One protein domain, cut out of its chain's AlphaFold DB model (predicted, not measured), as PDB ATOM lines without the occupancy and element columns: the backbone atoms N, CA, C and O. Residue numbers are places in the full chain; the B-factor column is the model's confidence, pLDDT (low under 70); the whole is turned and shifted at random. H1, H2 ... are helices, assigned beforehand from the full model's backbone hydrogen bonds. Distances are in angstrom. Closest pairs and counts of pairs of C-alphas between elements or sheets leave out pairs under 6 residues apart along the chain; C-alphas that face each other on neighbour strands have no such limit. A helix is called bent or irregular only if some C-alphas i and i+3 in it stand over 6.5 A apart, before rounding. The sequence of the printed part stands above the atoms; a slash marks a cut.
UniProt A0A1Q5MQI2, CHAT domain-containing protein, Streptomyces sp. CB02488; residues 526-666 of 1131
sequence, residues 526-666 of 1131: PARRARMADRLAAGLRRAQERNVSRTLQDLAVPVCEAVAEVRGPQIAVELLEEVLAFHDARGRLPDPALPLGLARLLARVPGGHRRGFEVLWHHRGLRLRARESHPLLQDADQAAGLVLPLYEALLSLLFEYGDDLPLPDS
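What this domain is: This is residues 526 to 666 of the 1131 residues of the protein "CHAT domain-containing protein" of Streptomyces sp. CB02488 (UniProt A0A1Q5MQI2). Six helices stand side by side in an up-and-down bundle, each running against the one before it, as two layers: H1, H4 and H6 run one way, and H3, H5 and H7 the other. H5 is in the middle, H1 and H7 are at opposite ends, and short H2 joins H1 to H3 at one end. The printed part has 141 residues with seven named helices, H1 to H7 in chain order, and no named strand; the class is all helix. It is compact, with a radius of gyration of the C-alphas of 16.0 A and spans of 48 by 37 by 23 A.

Where its parts are: H7, the longest helix, covers residues 636 to 660, 33.3 A, ending at C-alpha 660 (-43.431, -30.233, -16.422). It is irregular, C-alphas 656 and 659 being 8.8 A apart, with a kink of 53 degrees near residue 654. H6 is residues 608 to 628, 30.6 A; H5 593 to 602; H4 569 to 584, 22.4 A; H3 556 to 567; H2 549 to 554. H1, residues 526 to 545, 29.0 A, begins at C-alpha 526 (-57.083, -4.282, 6.697).

How they stand to each other: H7 touches H6, closest C-alphas Phe 613 and Leu 650, 6.5 A, a shallow tilt of 29 degrees, opposite ways. The hub H5 touches H6 at Ala 599 and Gly 612, closest C-alphas 4.3 A apart. H3 and H4, a hairpin, touch at Cys 560 and Ala 572, closest C-alphas 4.8 A apart. H1 touches H3, closest C-alphas Ala 533 and Val 563, 5.1 A. H1 and H7 are apart. Every O i to N i+4 pair is within hydrogen-bond range in H1, H2, H4, H5 and H6, against 7 of 8 in H3 and 13 of 21 in H7.

The domain as a whole: The farthest C-alphas, Ala 527 and Pro 631, are 51.8 A apart. The printed part has no cut and no long link. pLDDT is under 70 at residues 549 to 550, 587 and 626 to 642.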
ATOM      1  N   PRO A 526     -57.632  -4.021   8.028       90.00
ATOM      2  CA  PRO A 526     -57.083  -4.282   6.697       90.00
ATOM      3  C   PRO A 526     -56.428  -3.057   6.053       90.00
ATOM      4  O   PRO A 526     -55.458  -3.199   5.312       90.00
ATOM      5  N   ALA A 527     -56.923  -1.845   6.330       91.19
ATOM      6  CA  ALA A 527     -56.377  -0.621   5.755       91.19
ATOM      7  C   ALA A 527     -55.052  -0.222   6.419       91.19
ATOM      8  O   ALA A 527     -54.161   0.301   5.747       91.19
ATOM      9  N   ARG A 528     -54.903  -0.467   7.729       89.25
ATOM     10  CA  ARG A 528     -53.620  -0.293   8.434       89.25
ATOM     11  C   ARG A 528     -52.611  -1.334   7.984       89.25
ATOM     12  O   ARG A 528     -51.519  -0.959   7.573       89.25
ATOM     13  N   ARG A 529     -53.014  -2.606   7.959       91.69
ATOM     14  CA  ARG A 529     -52.177  -3.723   7.510       91.69
ATOM     15  C   ARG A 529     -51.663  -3.511   6.081       91.69
ATOM     16  O   ARG A 529     -50.480  -3.683   5.811       91.69
ATOM     17  N   ALA A 530     -52.529  -3.024   5.192       92.12
ATOM     18  CA  ALA A 530     -52.183  -2.574   3.845       92.12
ATOM     19  C   ALA A 530     -51.064  -1.512   3.830       92.12
ATOM     20  O   ALA A 530     -50.058  -1.694   3.147       92.12
ATOM     21  N   ARG A 531     -51.208  -0.424   4.598       91.75
ATOM     22  CA  ARG A 531     -50.175   0.624   4.679       91.75
ATOM     23  C   ARG A 531     -48.865   0.098   5.262       91.75
ATOM     24  O   ARG A 531     -47.805   0.426   4.742       91.75
ATOM     25  N   MET A 532     -48.928  -0.738   6.298       92.56
ATOM     26  CA  MET A 532     -47.746  -1.372   6.888       92.56
ATOM     27  C   MET A 532     -46.997  -2.225   5.854       92.56
ATOM     28  O   MET A 532     -45.781  -2.110   5.754       92.56
ATOM     29  N   ALA A 533     -47.701  -3.005   5.026       92.94
ATOM     30  CA  ALA A 533     -47.085  -3.779   3.946       92.94
ATOM     31  C   ALA A 533     -46.350  -2.896   2.916       92.94
ATOM     32  O   ALA A 533     -45.229  -3.220   2.522       92.94
ATOM     33  N   ASP A 534     -46.919  -1.748   2.531       92.31
ATOM     34  CA  ASP A 534     -46.248  -0.809   1.616       92.31
ATOM     35  C   ASP A 534     -44.983  -0.204   2.252       92.31
ATOM     36  O   ASP A 534     -43.938  -0.078   1.607       92.31
ATOM     37  N   ARG A 535     -45.047   0.122   3.551       91.19
ATOM     38  CA  ARG A 535     -43.898   0.615   4.327       91.19
ATOM     39  C   ARG A 535     -42.801  -0.440   4.458       91.19
ATOM     40  O   ARG A 535     -41.626  -0.088   4.362       91.19
ATOM     41  N   LEU A 536     -43.165  -1.710   4.641       91.44
ATOM     42  CA  LEU A 536     -42.231  -2.836   4.674       91.44
ATOM     43  C   LEU A 536     -41.483  -2.981   3.343       91.44
ATOM     44  O   LEU A 536     -40.254  -3.043   3.340       91.44
ATOM     45  N   ALA A 537     -42.201  -2.944   2.216       91.31
ATOM     46  CA  ALA A 537     -41.601  -2.987   0.883       91.31
ATOM     47  C   ALA A 537     -40.638  -1.807   0.640       91.31
ATOM     48  O   ALA A 537     -39.513  -1.999   0.177       91.31
ATOM     49  N   ALA A 538     -41.042  -0.586   1.008       89.94
ATOM     50  CA  ALA A 538     -40.186   0.599   0.911       89.94
ATOM     51  C   ALA A 538     -38.961   0.520   1.843       89.94
ATOM     52  O   ALA A 538     -37.866   0.946   1.477       89.94
ATOM     53  N   GLY A 539     -39.132  -0.041   3.044       87.00
ATOM     54  CA  GLY A 539     -38.046  -0.316   3.980       87.00
ATOM     55  C   GLY A 539     -37.009  -1.265   3.386       87.00
ATOM     56  O   GLY A 539     -35.819  -0.967   3.427       87.00
ATOM     57  N   LEU A 540     -37.447  -2.353   2.754       87.81
ATOM     58  CA  LEU A 540     -36.536  -3.308   2.130       87.81
ATOM     59  C   LEU A 540     -35.731  -2.678   0.974       87.81
ATOM     60  O   LEU A 540     -34.510  -2.825   0.940       87.81
ATOM     61  N   ARG A 541     -36.372  -1.884   0.102       88.62
ATOM     62  CA  ARG A 541     -35.684  -1.151  -0.985       88.62
ATOM     63  C   ARG A 541     -34.634  -0.167  -0.464       88.62
ATOM     64  O   ARG A 541     -33.510  -0.138  -0.960       88.62
ATOM     65  N   ARG A 542     -34.946   0.576   0.602       84.94
ATOM     66  CA  ARG A 542     -33.972   1.462   1.267       84.94
ATOM     67  C   ARG A 542     -32.790   0.693   1.864       84.94
ATOM     68  O   ARG A 542     -31.658   1.171   1.780       84.94
ATOM     69  N   ALA A 543     -33.018  -0.495   2.435       82.12
ATOM     70  CA  ALA A 543     -31.930  -1.354   2.915       82.12
ATOM     71  C   ALA A 543     -30.996  -1.784   1.769       82.12
ATOM     72  O   ALA A 543     -29.778  -1.825   1.958       82.12
ATOM     73  N   GLN A 544     -31.541  -2.044   0.574       83.00
ATOM     74  CA  GLN A 544     -30.750  -2.327  -0.631       83.00
ATOM     75  C   GLN A 544     -29.923  -1.110  -1.055       83.00
ATOM     76  O   GLN A 544     -28.711  -1.229  -1.220       83.00
ATOM     77  N   GLU A 545     -30.536   0.071  -1.163       81.75
ATOM     78  CA  GLU A 545     -29.840   1.317  -1.528       81.75
ATOM     79  C   GLU A 545     -28.667   1.629  -0.590       81.75
ATOM     80  O   GLU A 545     -27.591   2.030  -1.037       81.75
ATOM     81  N   ARG A 546     -28.851   1.389   0.713       76.06
ATOM     82  CA  ARG A 546     -27.836   1.604   1.756       76.06
ATOM     83  C   ARG A 546     -26.887   0.417   1.958       76.06
ATOM     84  O   ARG A 546     -25.968   0.513   2.764       76.06
ATOM     85  N   ASN A 547     -27.084  -0.682   1.227       72.31
ATOM     86  CA  ASN A 547     -26.289  -1.907   1.304       72.31
ATOM     87  C   ASN A 547     -26.193  -2.520   2.715       72.31
ATOM     88  O   ASN A 547     -25.133  -2.996   3.137       72.31
ATOM     89  N   VAL A 548     -27.307  -2.543   3.444       74.44
ATOM     90  CA  VAL A 548     -27.358  -3.118   4.794       74.44
ATOM     91  C   VAL A 548     -27.489  -4.642   4.691       74.44
ATOM     92  O   VAL A 548     -28.577  -5.208   4.732       74.44
ATOM     93  N   SER A 549     -26.355  -5.320   4.473       67.38
ATOM     94  CA  SER A 549     -26.321  -6.746   4.102       67.38
ATOM     95  C   SER A 549     -27.033  -7.660   5.100       67.38
ATOM     96  O   SER A 549     -27.701  -8.595   4.673       67.38
ATOM     97  N   ARG A 550     -26.905  -7.393   6.406       68.94
ATOM     98  CA  ARG A 550     -27.523  -8.213   7.456       68.94
ATOM     99  C   ARG A 550     -29.051  -8.112   7.416       68.94
ATOM    100  O   ARG A 550     -29.714  -9.138   7.341       68.94
ATOM    101  N   THR A 551     -29.602  -6.901   7.293       75.81
ATOM    102  CA  THR A 551     -31.045  -6.670   7.093       75.81
ATOM    103  C   THR A 551     -31.592  -7.450   5.902       75.81
ATOM    104  O   THR A 551     -32.633  -8.095   5.994       75.81
ATOM    105  N   LEU A 552     -30.893  -7.391   4.763       81.50
ATOM    106  CA  LEU A 552     -31.329  -8.063   3.537       81.50
ATOM    107  C   LEU A 552     -31.272  -9.586   3.656       81.50
ATOM    108  O   LEU A 552     -32.063 -10.264   3.012       81.50
ATOM    109  N   GLN A 553     -30.350 -10.123   4.451       75.31
ATOM    110  CA  GLN A 553     -30.246 -11.561   4.684       75.31
ATOM    111  C   GLN A 553     -31.315 -12.046   5.666       75.31
ATOM    112  O   GLN A 553     -32.021 -13.005   5.364       75.31
ATOM    113  N   ASP A 554     -31.482 -11.353   6.792       74.56
ATOM    114  CA  ASP A 554     -32.307 -11.831   7.902       74.56
ATOM    115  C   ASP A 554     -33.798 -11.488   7.740       74.56
ATOM    116  O   ASP A 554     -34.663 -12.253   8.167       74.56
ATOM    117  N   LEU A 555     -34.125 -10.344   7.123       84.25
ATOM    118  CA  LEU A 555     -35.496  -9.817   7.098       84.25
ATOM    119  C   LEU A 555     -36.168  -9.849   5.726       84.25
ATOM    120  O   LEU A 555     -37.391  -9.740   5.676       84.25
ATOM    121  N   ALA A 556     -35.442 -10.035   4.619       90.50
ATOM    122  CA  ALA A 556     -36.061  -9.982   3.291       90.50
ATOM    123  C   ALA A 556     -37.161 -11.037   3.104       90.50
ATOM    124  O   ALA A 556     -38.239 -10.695   2.624       90.50
ATOM    125  N   VAL A 557     -36.930 -12.290   3.519       90.75
ATOM    126  CA  VAL A 557     -37.940 -13.357   3.390       90.75
ATOM    127  C   VAL A 557     -39.161 -13.098   4.283       90.75
ATOM    128  O   VAL A 557     -40.252 -13.010   3.719       90.75
ATOM    129  N   PRO A 558     -39.032 -12.880   5.612       89.25
ATOM    130  CA  PRO A 558     -40.189 -12.576   6.465       89.25
ATOM    131  C   PRO A 558     -40.977 -11.337   6.022       89.25
ATOM    132  O   PRO A 558     -42.204 -11.298   6.132       89.25
ATOM    133  N   VAL A 559     -40.282 -10.313   5.513       91.88
ATOM    134  CA  VAL A 559     -40.910  -9.109   4.961       91.88
ATOM    135  C   VAL A 559     -41.690  -9.440   3.693       91.88
ATOM    136  O   VAL A 559     -42.854  -9.060   3.586       91.88
ATOM    137  N   CYS A 560     -41.090 -10.163   2.747       94.69
ATOM    138  CA  CYS A 560     -41.763 -10.548   1.508       94.69
ATOM    139  C   CYS A 560     -42.954 -11.480   1.776       94.69
ATOM    140  O   CYS A 560     -43.988 -11.324   1.136       94.69
ATOM    141  N   GLU A 561     -42.868 -12.389   2.749       92.44
ATOM    142  CA  GLU A 561     -43.999 -13.222   3.177       92.44
ATOM    143  C   GLU A 561     -45.152 -12.373   3.737       92.44
ATOM    144  O   GLU A 561     -46.289 -12.524   3.287       92.44
ATOM    145  N   ALA A 562     -44.863 -11.416   4.627       91.25
ATOM    146  CA  ALA A 562     -45.872 -10.495   5.156       91.25
ATOM    147  C   ALA A 562     -46.499  -9.617   4.055       91.25
ATOM    148  O   ALA A 562     -47.709  -9.386   4.041       91.25
ATOM    149  N   VAL A 563     -45.696  -9.149   3.093       94.56
ATOM    150  CA  VAL A 563     -46.191  -8.414   1.919       94.56
ATOM    151  C   VAL A 563     -47.063  -9.319   1.047       94.56
ATOM    152  O   VAL A 563     -48.129  -8.886   0.614       94.56
ATOM    153  N   ALA A 564     -46.675 -10.577   0.830       95.00
ATOM    154  CA  ALA A 564     -47.427 -11.526   0.015       95.00
ATOM    155  C   ALA A 564     -48.830 -11.798   0.573       95.00
ATOM    156  O   ALA A 564     -49.783 -11.891  -0.197       95.00
ATOM    157  N   GLU A 565     -48.970 -11.886   1.897       93.25
ATOM    158  CA  GLU A 565     -50.267 -12.076   2.561       93.25
ATOM    159  C   GLU A 565     -51.238 -10.908   2.346       93.25
ATOM    160  O   GLU A 565     -52.451 -11.106   2.327       93.25
ATOM    161  N   VAL A 566     -50.720  -9.688   2.180       94.19
ATOM    162  CA  VAL A 566     -51.525  -8.452   2.166       94.19
ATOM    163  C   VAL A 566     -51.699  -7.879   0.758       94.19
ATOM    164  O   VAL A 566     -52.738  -7.303   0.432       94.19
ATOM    165  N   ARG A 567     -50.664  -7.994  -0.077       94.12
ATOM    166  CA  ARG A 567     -50.572  -7.422  -1.430       94.12
ATOM    167  C   ARG A 567     -50.564  -8.479  -2.532       94.12
ATOM    168  O   ARG A 567     -50.689  -8.131  -3.702       94.12
ATOM    169  N   GLY A 568     -50.475  -9.754  -2.165       92.69
ATOM    170  CA  GLY A 568     -50.392 -10.875  -3.090       92.69
ATOM    171  C   GLY A 568     -48.947 -11.283  -3.404       92.69
ATOM    172  O   GLY A 568     -48.019 -10.477  -3.287       92.69
ATOM    173  N   PRO A 569     -48.735 -12.541  -3.828       94.00
ATOM    174  CA  PRO A 569     -47.402 -13.121  -3.988       94.00
ATOM    175  C   PRO A 569     -46.567 -12.458  -5.088       94.00
ATOM    176  O   PRO A 569     -45.349 -12.433  -4.973       94.00
ATOM    177  N   GLN A 570     -47.189 -11.875  -6.118       93.75
ATOM    178  CA  GLN A 570     -46.470 -11.292  -7.257       93.75
ATOM    179  C   GLN A 570     -45.561 -10.119  -6.852       93.75
ATOM    180  O   GLN A 570     -44.400 -10.080  -7.243       93.75
ATOM    181  N   ILE A 571     -46.058  -9.205  -6.011       92.88
ATOM    182  CA  ILE A 571     -45.268  -8.061  -5.522       92.88
ATOM    183  C   ILE A 571     -44.107  -8.545  -4.643       92.88
ATOM    184  O   ILE A 571     -43.000  -8.019  -4.714       92.88
ATOM    185  N   ALA A 572     -44.344  -9.570  -3.823       94.88
ATOM    186  CA  ALA A 572     -43.313 -10.159  -2.978       94.88
ATOM    187  C   ALA A 572     -42.226 -10.889  -3.789       94.88
ATOM    188  O   ALA A 572     -41.050 -10.797  -3.445       94.88
ATOM    189  N   VAL A 573     -42.610 -11.574  -4.874       95.75
ATOM    190  CA  VAL A 573     -41.684 -12.188  -5.840       95.75
ATOM    191  C   VAL A 573     -40.767 -11.123  -6.441       95.75
ATOM    192  O   VAL A 573     -39.553 -11.279  -6.373       95.75
ATOM    193  N   GLU A 574     -41.326 -10.019  -6.944       94.56
ATOM    194  CA  GLU A 574     -40.550  -8.920  -7.535       94.56
ATOM    195  C   GLU A 574     -39.558  -8.310  -6.532       94.56
ATOM    196  O   GLU A 574     -38.385  -8.126  -6.847       94.56
ATOM    197  N   LEU A 575     -39.995  -8.060  -5.291       93.81
ATOM    198  CA  LEU A 575     -39.123  -7.540  -4.233       93.81
ATOM    199  C   LEU A 575     -37.958  -8.489  -3.921       93.81
ATOM    200  O   LEU A 575     -36.820  -8.046  -3.763       93.81
ATOM    201  N   LEU A 576     -38.220  -9.792  -3.823       94.38
ATOM    202  CA  LEU A 576     -37.184 -10.759  -3.472       94.38
ATOM    203  C   LEU A 576     -36.221 -11.029  -4.643       94.38
ATOM    204  O   LEU A 576     -35.026 -11.226  -4.416       94.38
ATOM    205  N   GLU A 577     -36.700 -10.954  -5.888       94.06
ATOM    206  CA  GLU A 577     -35.861 -10.955  -7.096       94.06
ATOM    207  C   GLU A 577     -34.921  -9.742  -7.134       94.06
ATOM    208  O   GLU A 577     -33.728  -9.904  -7.399       94.06
ATOM    209  N   GLU A 578     -35.411  -8.543  -6.796       93.00
ATOM    210  CA  GLU A 578     -34.570  -7.345  -6.659       93.00
ATOM    211  C   GLU A 578     -33.458  -7.560  -5.607       93.00
ATOM    212  O   GLU A 578     -32.310  -7.151  -5.814       93.00
ATOM    213  N   VAL A 579     -33.761  -8.220  -4.479       91.12
ATOM    214  CA  VAL A 579     -32.775  -8.523  -3.419       91.12
ATOM    215  C   VAL A 579     -31.722  -9.529  -3.887       91.12
ATOM    216  O   VAL A 579     -30.533  -9.336  -3.609       91.12
ATOM    217  N   LEU A 580     -32.119 -10.577  -4.611       90.38
ATOM    218  CA  LEU A 580     -31.181 -11.557  -5.168       90.38
ATOM    219  C   LEU A 580     -30.285 -10.929  -6.242       90.38
ATOM    220  O   LEU A 580     -29.061 -11.037  -6.150       90.38
ATOM    221  N   ALA A 581     -30.861 -10.168  -7.176       88.50
ATOM    222  CA  ALA A 581     -30.104  -9.446  -8.199       88.50
ATOM    223  C   ALA A 581     -29.092  -8.463  -7.583       88.50
ATOM    224  O   ALA A 581     -27.969  -8.315  -8.073       88.50
ATOM    225  N   PHE A 582     -29.453  -7.824  -6.464       86.00
ATOM    226  CA  PHE A 582     -28.552  -6.957  -5.706       86.00
ATOM    227  C   PHE A 582     -27.317  -7.698  -5.160       86.00
ATOM    228  O   PHE A 582     -26.217  -7.126  -5.163       86.00
ATOM    229  N   HIS A 583     -27.485  -8.944  -4.699       81.12
ATOM    230  CA  HIS A 583     -26.391  -9.796  -4.221       81.12
ATOM    231  C   HIS A 583     -25.508 -10.269  -5.381       81.12
ATOM    232  O   HIS A 583     -24.282 -10.121  -5.311       81.12
ATOM    233  N   ASP A 584     -26.124 -10.745  -6.465       78.31
ATOM    234  CA  ASP A 584     -25.421 -11.238  -7.653       78.31
ATOM    235  C   ASP A 584     -24.556 -10.146  -8.298       78.31
ATOM    236  O   ASP A 584     -23.379 -10.378  -8.582       78.31
ATOM    237  N   ALA A 585     -25.078  -8.919  -8.425       78.81
ATOM    238  CA  ALA A 585     -24.343  -7.770  -8.964       78.81
ATOM    239  C   ALA A 585     -23.074  -7.413  -8.164       78.81
ATOM    240  O   ALA A 585     -22.173  -6.757  -8.684       78.81
ATOM    241  N   ARG A 586     -22.989  -7.837  -6.897       73.75
ATOM    242  CA  ARG A 586     -21.837  -7.612  -6.004       73.75
ATOM    243  C   ARG A 586     -20.975  -8.859  -5.821       73.75
ATOM    244  O   ARG A 586     -20.060  -8.850  -5.000       73.75
ATOM    245  N   GLY A 587     -21.271  -9.943  -6.541       68.00
ATOM    246  CA  GLY A 587     -20.596 -11.225  -6.368       68.00
ATOM    247  C   GLY A 587     -20.764 -11.812  -4.962       68.00
ATOM    248  O   GLY A 587     -19.932 -12.613  -4.537       68.00
ATOM    249  N   ARG A 588     -21.807 -11.410  -4.225       72.88
ATOM    250  CA  ARG A 588     -22.142 -12.003  -2.928       72.88
ATOM    251  C   ARG A 588     -22.953 -13.261  -3.169       72.88
ATOM    252  O   ARG A 588     -23.846 -13.271  -4.007       72.88
ATOM    253  N   LEU A 589     -22.650 -14.315  -2.425       73.19
ATOM    254  CA  LEU A 589     -23.494 -15.497  -2.419       73.19
ATOM    255  C   LEU A 589     -24.684 -15.198  -1.483       73.19
ATOM    256  O   LEU A 589     -24.448 -14.998  -0.291       73.19
ATOM    257  N   PRO A 590     -25.932 -15.089  -1.979       77.00
ATOM    258  CA  PRO A 590     -27.078 -14.821  -1.108       77.00
ATOM    259  C   PRO A 590     -27.270 -15.976  -0.127       77.00
ATOM    260  O   PRO A 590     -26.974 -17.112  -0.489       77.00
ATOM    261  N   ASP A 591     -27.782 -15.716   1.078       76.50
ATOM    262  CA  ASP A 591     -28.156 -16.779   2.023       76.50
ATOM    263  C   ASP A 591     -29.153 -17.757   1.360       76.50
ATOM    264  O   ASP A 591     -30.029 -17.287   0.632       76.50
ATOM    265  N   PRO A 592     -29.031 -19.091   1.542       80.06
ATOM    266  CA  PRO A 592     -29.960 -20.078   0.975       80.06
ATOM    267  C   PRO A 592     -31.440 -19.802   1.269       80.06
ATOM    268  O   PRO A 592     -32.290 -20.131   0.439       80.06
ATOM    269  N   ALA A 593     -31.756 -19.150   2.392       81.94
ATOM    270  CA  ALA A 593     -33.114 -18.759   2.740       81.94
ATOM    271  C   ALA A 593     -33.756 -17.845   1.683       81.94
ATOM    272  O   ALA A 593     -34.957 -17.964   1.446       81.94
ATOM    273  N   LEU A 594     -32.983 -16.984   1.008       89.38
ATOM    274  CA  LEU A 594     -33.484 -16.055  -0.013       89.38
ATOM    275  C   LEU A 594     -34.043 -16.774  -1.259       89.38
ATOM    276  O   LEU A 594     -35.229 -16.599  -1.544       89.38
ATOM    277  N   PRO A 595     -33.275 -17.605  -1.998       92.56
ATOM    278  CA  PRO A 595     -33.819 -18.337  -3.138       92.56
ATOM    279  C   PRO A 595     -34.895 -19.351  -2.731       92.56
ATOM    280  O   PRO A 595     -35.837 -19.559  -3.489       92.56
ATOM    281  N   LEU A 596     -34.820 -19.927  -1.526       91.25
ATOM    282  CA  LEU A 596     -35.884 -20.779  -0.983       91.25
ATOM    283  C   LEU A 596     -37.174 -20.005  -0.715       91.25
ATOM    284  O   LEU A 596     -38.261 -20.480  -1.033       91.25
ATOM    285  N   GLY A 597     -37.068 -18.809  -0.135       91.50
ATOM    286  CA  GLY A 597     -38.190 -17.894   0.055       91.50
ATOM    287  C   GLY A 597     -38.820 -17.508  -1.281       91.50
ATOM    288  O   GLY A 597     -40.040 -17.556  -1.417       91.50
ATOM    289  N   LEU A 598     -37.998 -17.224  -2.297       95.88
ATOM    290  CA  LEU A 598     -38.480 -16.903  -3.640       95.88
ATOM    291  C   LEU A 598     -39.194 -18.093  -4.282       95.88
ATOM    292  O   LEU A 598     -40.301 -17.929  -4.786       95.88
ATOM    293  N   ALA A 599     -38.622 -19.297  -4.212       95.25
ATOM    294  CA  ALA A 599     -39.269 -20.508  -4.712       95.25
ATOM    295  C   ALA A 599     -40.613 -20.774  -4.008       95.25
ATOM    296  O   ALA A 599     -41.604 -21.069  -4.674       95.25
ATOM    297  N   ARG A 600     -40.685 -20.580  -2.681       94.12
ATOM    298  CA  ARG A 600     -41.931 -20.692  -1.901       94.12
ATOM    299  C   ARG A 600     -42.983 -19.660  -2.313       94.12
ATOM    300  O   ARG A 600     -44.165 -19.993  -2.369       94.12
ATOM    301  N   LEU A 601     -42.586 -18.423  -2.610       95.44
ATOM    302  CA  LEU A 601     -43.498 -17.388  -3.112       95.44
ATOM    303  C   LEU A 601     -43.961 -17.679  -4.544       95.44
ATOM    304  O   LEU A 601     -45.150 -17.553  -4.835       95.44
ATOM    305  N   LEU A 602     -43.054 -18.125  -5.416       95.50
ATOM    306  CA  LEU A 602     -43.361 -18.531  -6.789       95.50
ATOM    307  C   LEU A 602     -44.333 -19.713  -6.826       95.50
ATOM    308  O   LEU A 602     -45.244 -19.705  -7.644       95.50
ATOM    309  N   ALA A 603     -44.220 -20.675  -5.907       93.00
ATOM    310  CA  ALA A 603     -45.166 -21.788  -5.794       93.00
ATOM    311  C   ALA A 603     -46.618 -21.337  -5.514       93.00
ATOM    312  O   ALA A 603     -47.558 -22.077  -5.791       93.00
ATOM    313  N   ARG A 604     -46.826 -20.111  -5.005       93.81
ATOM    314  CA  ARG A 604     -48.161 -19.509  -4.803       93.81
ATOM    315  C   ARG A 604     -48.720 -18.839  -6.066       93.81
ATOM    316  O   ARG A 604     -49.859 -18.374  -6.050       93.81
ATOM    317  N   VAL A 605     -47.936 -18.755  -7.142       92.12
ATOM    318  CA  VAL A 605     -48.321 -18.177  -8.437       92.12
ATOM    319  C   VAL A 605     -48.546 -19.315  -9.447       92.12
ATOM    320  O   VAL A 605     -47.747 -20.250  -9.494       92.12
ATOM    321  N   PRO A 606     -49.600 -19.273 -10.289       89.38
ATOM    322  CA  PRO A 606     -49.845 -20.314 -11.290       89.38
ATOM    323  C   PRO A 606     -48.641 -20.541 -12.218       89.38
ATOM    324  O   PRO A 606     -48.137 -19.597 -12.822       89.38
ATOM    325  N   GLY A 607     -48.183 -21.792 -12.339       87.25
ATOM    326  CA  GLY A 607     -47.016 -22.153 -13.160       87.25
ATOM    327  C   GLY A 607     -45.661 -21.731 -12.576       87.25
ATOM    328  O   GLY A 607     -44.627 -21.909 -13.223       87.25
ATOM    329  N   GLY A 608     -45.641 -21.156 -11.369       92.62
ATOM    330  CA  GLY A 608     -44.428 -20.631 -10.756       92.62
ATOM    331  C   GLY A 608     -43.427 -21.701 -10.318       92.62
ATOM    332  O   GLY A 608     -42.256 -21.376 -10.155       92.62
ATOM    333  N   HIS A 609     -43.824 -22.974 -10.215       93.50
ATOM    334  CA  HIS A 609     -42.930 -24.100  -9.906       93.50
ATOM    335  C   HIS A 609     -41.798 -24.262 -10.933       93.50
ATOM    336  O   HIS A 609     -40.669 -24.540 -10.537       93.50
ATOM    337  N   ARG A 610     -42.050 -23.985 -12.223       95.31
ATOM    338  CA  ARG A 610     -41.008 -23.971 -13.273       95.31
ATOM    339  C   ARG A 610     -39.924 -22.932 -12.987       95.31
ATOM    340  O   ARG A 610     -38.743 -23.262 -12.961       95.31
ATOM    341  N   ARG A 611     -40.336 -21.689 -12.709       94.50
ATOM    342  CA  ARG A 611     -39.416 -20.596 -12.349       94.50
ATOM    343  C   ARG A 611     -38.733 -20.861 -11.006       94.50
ATOM    344  O   ARG A 611     -37.554 -20.567 -10.851       94.50
ATOM    345  N   GLY A 612     -39.456 -21.438 -10.047       95.38
ATOM    346  CA  GLY A 612     -38.912 -21.846  -8.754       95.38
ATOM    347  C   GLY A 612     -37.767 -22.845  -8.916       95.38
ATOM    348  O   GLY A 612     -36.705 -22.648  -8.330       95.38
ATOM    349  N   PHE A 613     -37.939 -23.855  -9.776       96.12
ATOM    350  CA  PHE A 613     -36.877 -24.803 -10.114       96.12
ATOM    351  C   PHE A 613     -35.661 -24.105 -10.736       96.12
ATOM    352  O   PHE A 613     -34.545 -24.330 -10.280       96.12
ATOM    353  N   GLU A 614     -35.855 -23.215 -11.715       94.81
ATOM    354  CA  GLU A 614     -34.758 -22.462 -12.348       94.81
ATOM    355  C   GLU A 614     -33.961 -21.622 -11.337       94.81
ATOM    356  O   GLU A 614     -32.727 -21.639 -11.358       94.81
ATOM    357  N   VAL A 615     -34.648 -20.927 -10.423       94.06
ATOM    358  CA  VAL A 615     -34.028 -20.132  -9.349       94.06
ATOM    359  C   VAL A 615     -33.172 -21.024  -8.448       94.06
ATOM    360  O   VAL A 615     -31.991 -20.738  -8.228       94.06
ATOM    361  N   LEU A 616     -33.735 -22.125  -7.945       94.69
ATOM    362  CA  LEU A 616     -33.013 -23.044  -7.063       94.69
ATOM    363  C   LEU A 616     -31.834 -23.704  -7.793       94.69
ATOM    364  O   LEU A 616     -30.725 -23.754  -7.256       94.69
ATOM    365  N   TRP A 617     -32.033 -24.132  -9.041       93.25
ATOM    366  CA  TRP A 617     -31.001 -24.724  -9.889       93.25
ATOM    367  C   TRP A 617     -29.840 -23.755 -10.147       93.25
ATOM    368  O   TRP A 617     -28.665 -24.117 -10.017       93.25
ATOM    369  N   HIS A 618     -30.149 -22.491 -10.445       90.44
ATOM    370  CA  HIS A 618     -29.152 -21.443 -10.635       90.44
ATOM    371  C   HIS A 618     -28.322 -21.211  -9.364       90.44
ATOM    372  O   HIS A 618     -27.085 -21.237  -9.408       90.44
ATOM    373  N   HIS A 619     -28.982 -21.037  -8.215       86.88
ATOM    374  CA  HIS A 619     -28.301 -20.753  -6.950       86.88
ATOM    375  C   HIS A 619     -27.538 -21.953  -6.380       86.88
ATOM    376  O   HIS A 619     -26.513 -21.740  -5.721       86.88
ATOM    377  N   ARG A 620     -27.955 -23.191  -6.689       87.81
ATOM    378  CA  ARG A 620     -27.128 -24.398  -6.535       87.81
ATOM    379  C   ARG A 620     -25.839 -24.257  -7.338       87.81
ATOM    380  O   ARG A 620     -24.756 -24.312  -6.767       87.81
ATOM    381  N   GLY A 621     -25.930 -24.009  -8.646       83.88
ATOM    382  CA  GLY A 621     -24.763 -23.913  -9.529       83.88
ATOM    383  C   GLY A 621     -23.788 -22.782  -9.170       83.88
ATOM    384  O   GLY A 621     -22.580 -22.921  -9.359       83.88
ATOM    385  N   LEU A 622     -24.275 -21.657  -8.633       78.62
ATOM    386  CA  LEU A 622     -23.412 -20.601  -8.086       78.62
ATOM    387  C   LEU A 622     -22.595 -21.082  -6.878       78.62
ATOM    388  O   LEU A 622     -21.417 -20.747  -6.772       78.62
ATOM    389  N   ARG A 623     -23.193 -21.890  -5.996       78.00
ATOM    390  CA  ARG A 623     -22.532 -22.431  -4.797       78.00
ATOM    391  C   ARG A 623     -21.458 -23.449  -5.134       78.00
ATOM    392  O   ARG A 623     -20.377 -23.394  -4.556       78.00
ATOM    393  N   LEU A 624     -21.728 -24.323  -6.102       74.88
ATOM    394  CA  LEU A 624     -20.746 -25.315  -6.548       74.88
ATOM    395  C   LEU A 624     -19.504 -24.640  -7.124       74.88
ATOM    396  O   LEU A 624     -18.391 -24.921  -6.692       74.88
ATOM    397  N   ARG A 625     -19.709 -23.653  -8.003       71.81
ATOM    398  CA  ARG A 625     -18.618 -22.856  -8.578       71.81
ATOM    399  C   ARG A 625     -17.854 -22.057  -7.521       71.81
ATOM    400  O   ARG A 625     -16.632 -21.963  -7.590       71.81
ATOM    401  N   ALA A 626     -18.554 -21.490  -6.533       65.62
ATOM    402  CA  ALA A 626     -17.910 -20.767  -5.436       65.62
ATOM    403  C   ALA A 626     -16.952 -21.678  -4.644       65.62
ATOM    404  O   ALA A 626     -15.823 -21.271  -4.369       65.62
ATOM    405  N   ARG A 627     -17.354 -22.924  -4.365       61.88
ATOM    406  CA  ARG A 627     -16.514 -23.932  -3.695       61.88
ATOM    407  C   ARG A 627     -15.300 -24.348  -4.525       61.88
ATOM    408  O   ARG A 627     -14.186 -24.342  -4.009       61.88
ATOM    409  N   GLU A 628     -15.487 -24.651  -5.811       58.94
ATOM    410  CA  GLU A 628     -14.381 -25.009  -6.718       58.94
ATOM    411  C   GLU A 628     -13.303 -23.915  -6.771       58.94
ATOM    412  O   GLU A 628     -12.114 -24.201  -6.899       58.94
ATOM    413  N   SER A 629     -13.708 -22.653  -6.610       52.03
ATOM    414  CA  SER A 629     -12.813 -21.501  -6.702       52.03
ATOM    415  C   SER A 629     -12.048 -21.134  -5.417       52.03
ATOM    416  O   SER A 629     -11.163 -20.280  -5.499       52.03
ATOM    417  N   HIS A 630     -12.351 -21.714  -4.240       50.19
ATOM    418  CA  HIS A 630     -11.921 -21.104  -2.969       50.19
ATOM    419  C   HIS A 630     -11.599 -22.077  -1.803       50.19
ATOM    420  O   HIS A 630     -12.508 -22.718  -1.288       50.19
ATOM    421  N   PRO A 631     -10.365 -22.100  -1.251       47.28
ATOM    422  CA  PRO A 631      -9.977 -22.972  -0.128       47.28
ATOM    423  C   PRO A 631     -10.740 -22.771   1.181       47.28
ATOM    424  O   PRO A 631     -11.094 -23.755   1.806       47.28
ATOM    425  N   LEU A 632     -11.076 -21.532   1.577       44.00
ATOM    426  CA  LEU A 632     -11.946 -21.306   2.755       44.00
ATOM    427  C   LEU A 632     -13.376 -21.872   2.586       44.00
ATOM    428  O   LEU A 632     -14.121 -21.928   3.554       44.00
ATOM    429  N   LEU A 633     -13.778 -22.248   1.363       47.97
ATOM    430  CA  LEU A 633     -15.044 -22.934   1.059       47.97
ATOM    431  C   LEU A 633     -14.835 -24.439   0.778       47.97
ATOM    432  O   LEU A 633     -15.802 -25.131   0.463       47.97
ATOM    433  N   GLN A 634     -13.589 -24.929   0.848       49.31
ATOM    434  CA  GLN A 634     -13.217 -26.338   0.663       49.31
ATOM    435  C   GLN A 634     -13.186 -27.128   1.974       49.31
ATOM    436  O   GLN A 634     -13.128 -28.352   1.901       49.31
ATOM    437  N   ASP A 635     -13.269 -26.472   3.138       47.34
ATOM    438  CA  ASP A 635     -13.649 -27.156   4.379       47.34
ATOM    439  C   ASP A 635     -15.129 -27.546   4.252       47.34
ATOM    440  O   ASP A 635     -16.060 -26.773   4.503       47.34
ATOM    441  N   ALA A 636     -15.308 -28.748   3.698       48.56
ATOM    442  CA  ALA A 636     -16.546 -29.322   3.187       48.56
ATOM    443  C   ALA A 636     -17.597 -29.561   4.282       48.56
ATOM    444  O   ALA A 636     -18.793 -29.638   3.982       48.56
ATOM    445  N   ASP A 637     -17.142 -29.600   5.529       46.28
ATOM    446  CA  ASP A 637     -17.843 -30.185   6.664       46.28
ATOM    447  C   ASP A 637     -19.005 -29.304   7.170       46.28
ATOM    448  O   ASP A 637     -19.911 -29.800   7.829       46.28
ATOM    449  N   GLN A 638     -19.025 -28.000   6.842       47.03
ATOM    450  CA  GLN A 638     -20.034 -27.048   7.353       47.03
ATOM    451  C   GLN A 638     -20.854 -26.336   6.259       47.03
ATOM    452  O   GLN A 638     -21.944 -25.825   6.521       47.03
ATOM    453  N   ALA A 639     -20.370 -26.311   5.011       46.66
ATOM    454  CA  ALA A 639     -21.070 -25.670   3.892       46.66
ATOM    455  C   ALA A 639     -22.206 -26.537   3.309       46.66
ATOM    456  O   ALA A 639     -23.125 -26.005   2.684       46.66
ATOM    457  N   ALA A 640     -22.152 -27.860   3.507       51.12
ATOM    458  CA  ALA A 640     -23.128 -28.806   2.969       51.12
ATOM    459  C   ALA A 640     -24.496 -28.723   3.674       51.12
ATOM    460  O   ALA A 640     -25.523 -28.765   3.000       51.12
ATOM    461  N   GLY A 641     -24.533 -28.479   4.989       54.81
ATOM    462  CA  GLY A 641     -25.779 -28.243   5.731       54.81
ATOM    463  C   GLY A 641     -26.626 -27.089   5.221       54.81
ATOM    464  O   GLY A 641     -27.824 -27.230   5.008       54.81
ATOM    465  N   LEU A 642     -25.972 -25.956   4.953       57.88
ATOM    466  CA  LEU A 642     -26.625 -24.720   4.511       57.88
ATOM    467  C   LEU A 642     -27.376 -24.892   3.187       57.88
ATOM    468  O   LEU A 642     -28.289 -24.132   2.874       57.88
ATOM    469  N   VAL A 643     -26.984 -25.873   2.377       72.56
ATOM    470  CA  VAL A 643     -27.596 -26.127   1.073       72.56
ATOM    471  C   VAL A 643     -28.601 -27.270   1.099       72.56
ATOM    472  O   VAL A 643     -29.334 -27.405   0.124       72.56
ATOM    473  N   LEU A 644     -28.697 -28.047   2.187       79.25
ATOM    474  CA  LEU A 644     -29.650 -29.156   2.297       79.25
ATOM    475  C   LEU A 644     -31.091 -28.731   1.988       79.25
ATOM    476  O   LEU A 644     -31.699 -29.386   1.141       79.25
ATOM    477  N   PRO A 645     -31.622 -27.614   2.527       82.75
ATOM    478  CA  PRO A 645     -32.998 -27.225   2.228       82.75
ATOM    479  C   PRO A 645     -33.200 -26.865   0.745       82.75
ATOM    480  O   PRO A 645     -34.290 -27.025   0.202       82.75
ATOM    481  N   LEU A 646     -32.138 -26.419   0.056       88.44
ATOM    482  CA  LEU A 646     -32.163 -26.182  -1.391       88.44
ATOM    483  C   LEU A 646     -32.285 -27.498  -2.167       88.44
ATOM    484  O   LEU A 646     -33.071 -27.561  -3.111       88.44
ATOM    485  N   TYR A 647     -31.541 -28.540  -1.781       91.06
ATOM    486  CA  TYR A 647     -31.674 -29.865  -2.396       91.06
ATOM    487  C   TYR A 647     -33.023 -30.501  -2.089       91.06
ATOM    488  O   TYR A 647     -33.634 -31.033  -3.007       91.06
ATOM    489  N   GLU A 648     -33.516 -30.391  -0.853       92.25
ATOM    490  CA  GLU A 648     -34.860 -30.846  -0.484       92.25
ATOM    491  C   GLU A 648     -35.903 -30.209  -1.401       92.25
ATOM    492  O   GLU A 648     -36.596 -30.929  -2.106       92.25
ATOM    493  N   ALA A 649     -35.917 -28.877  -1.518       94.00
ATOM    494  CA  ALA A 649     -36.866 -28.177  -2.383       94.00
ATOM    495  C   ALA A 649     -36.761 -28.586  -3.867       94.00
ATOM    496  O   ALA A 649     -37.782 -28.696  -4.549       94.00
ATOM    497  N   LEU A 650     -35.548 -28.827  -4.384       96.06
ATOM    498  CA  LEU A 650     -35.360 -29.348  -5.745       96.06
ATOM    499  C   LEU A 650     -35.923 -30.768  -5.900       96.06
ATOM    500  O   LEU A 650     -36.577 -31.049  -6.903       96.06
ATOM    501  N   LEU A 651     -35.685 -31.648  -4.925       96.25
ATOM    502  CA  LEU A 651     -36.195 -33.018  -4.922       96.25
ATOM    503  C   LEU A 651     -37.723 -33.044  -4.819       96.25
ATOM    504  O   LEU A 651     -38.355 -33.766  -5.586       96.25
ATOM    505  N   SER A 652     -38.327 -32.211  -3.965       95.75
ATOM    506  CA  SER A 652     -39.786 -32.076  -3.860       95.75
ATOM    507  C   SER A 652     -40.394 -31.618  -5.186       95.75
ATOM    508  O   SER A 652     -41.368 -32.207  -5.652       95.75
ATOM    509  N   LEU A 653     -39.792 -30.614  -5.840       96.25
ATOM    510  CA  LEU A 653     -40.248 -30.133  -7.147       96.25
ATOM    511  C   LEU A 653     -40.139 -31.219  -8.223       96.25
ATOM    512  O   LEU A 653     -41.080 -31.391  -8.994       96.25
ATOM    513  N   LEU A 654     -39.027 -31.959  -8.275       96.81
ATOM    514  CA  LEU A 654     -38.854 -33.067  -9.221       96.81
ATOM    515  C   LEU A 654     -39.860 -34.191  -8.972       96.81
ATOM    516  O   LEU A 654     -40.384 -34.756  -9.929       96.81
ATOM    517  N   PHE A 655     -40.148 -34.496  -7.706       95.75
ATOM    518  CA  PHE A 655     -41.086 -35.549  -7.330       95.75
ATOM    519  C   PHE A 655     -42.531 -35.181  -7.691       95.75
ATOM    520  O   PHE A 655     -43.283 -36.033  -8.156       95.75
ATOM    521  N   GLU A 656     -42.928 -33.921  -7.494       94.31
ATOM    522  CA  GLU A 656     -44.301 -33.458  -7.744       94.31
ATOM    523  C   GLU A 656     -44.561 -33.045  -9.201       94.31
ATOM    524  O   GLU A 656     -45.656 -33.269  -9.713       94.31
ATOM    525  N   TYR A 657     -43.575 -32.434  -9.868       95.38
ATOM    526  CA  TYR A 657     -43.760 -31.756 -11.158       95.38
ATOM    527  C   TYR A 657     -42.761 -32.181 -12.239       95.38
ATOM    528  O   TYR A 657     -42.698 -31.511 -13.267       95.38
ATOM    529  N   GLY A 658     -41.984 -33.252 -12.041       92.06
ATOM    530  CA  GLY A 658     -40.850 -33.636 -12.893       92.06
ATOM    531  C   GLY A 658     -41.086 -33.523 -14.406       92.06
ATOM    532  O   GLY A 658     -40.271 -32.914 -15.096       92.06
ATOM    533  N   ASP A 659     -42.221 -34.020 -14.902       90.25
ATOM    534  CA  ASP A 659     -42.578 -33.997 -16.332       90.25
ATOM    535  C   ASP A 659     -42.817 -32.586 -16.902       90.25
ATOM    536  O   ASP A 659     -42.735 -32.369 -18.112       90.25
ATOM    537  N   ASP A 660     -43.136 -31.615 -16.045       92.75
ATOM    538  CA  ASP A 660     -43.431 -30.233 -16.422       92.75
ATOM    539  C   ASP A 660     -42.245 -29.282 -16.177       92.75
ATOM    540  O   ASP A 660     -42.298 -28.124 -16.598       92.75
ATOM    541  N   LEU A 661     -41.169 -29.726 -15.524       94.25
ATOM    542  CA  LEU A 661     -40.036 -28.868 -15.170       94.25
ATOM    543  C   LEU A 661     -39.059 -28.630 -16.337       94.25
ATOM    544  O   LEU A 661     -38.870 -29.497 -17.192       94.25
ATOM    545  N   PRO A 662     -38.378 -27.467 -16.370       92.81
ATOM    546  CA  PRO A 662     -37.323 -27.188 -17.339       92.81
ATOM    547  C   PRO A 662     -36.023 -27.902 -16.932       92.81
ATOM    548  O   PRO A 662     -35.106 -27.296 -16.375       92.81
ATOM    549  N   LEU A 663     -35.959 -29.213 -17.177       93.50
ATOM    550  CA  LEU A 663     -34.790 -30.025 -16.841       93.50
ATOM    551  C   LEU A 663     -33.535 -29.551 -17.609       93.50
ATOM    552  O   LEU A 663     -33.632 -29.128 -18.763       93.50
ATOM    553  N   PRO A 664     -32.340 -29.623 -16.992       89.56
ATOM    554  CA  PRO A 664     -31.085 -29.151 -17.587       89.56
ATOM    555  C   PRO A 664     -30.609 -30.003 -18.773       89.56
ATOM    556  O   PRO A 664     -29.793 -29.545 -19.573       89.56
ATOM    557  N   ASP A 665     -31.073 -31.248 -18.865       88.38
ATOM    558  CA  ASP A 665     -30.726 -32.208 -19.904       88.38
ATOM    559  C   ASP A 665     -31.916 -33.140 -20.206       88.38
ATOM    560  O   ASP A 665     -33.012 -32.963 -19.680       88.38
ATOM    561  N   SER A 666     -31.721 -34.103 -21.111       87.62
ATOM    562  CA  SER A 666     -32.783 -34.999 -21.582       87.62
ATOM    563  C   SER A 666     -33.065 -36.188 -20.658       87.62
ATOM    564  O   SER A 666     -33.762 -37.115 -21.080       87.62
TER     565      SER A 666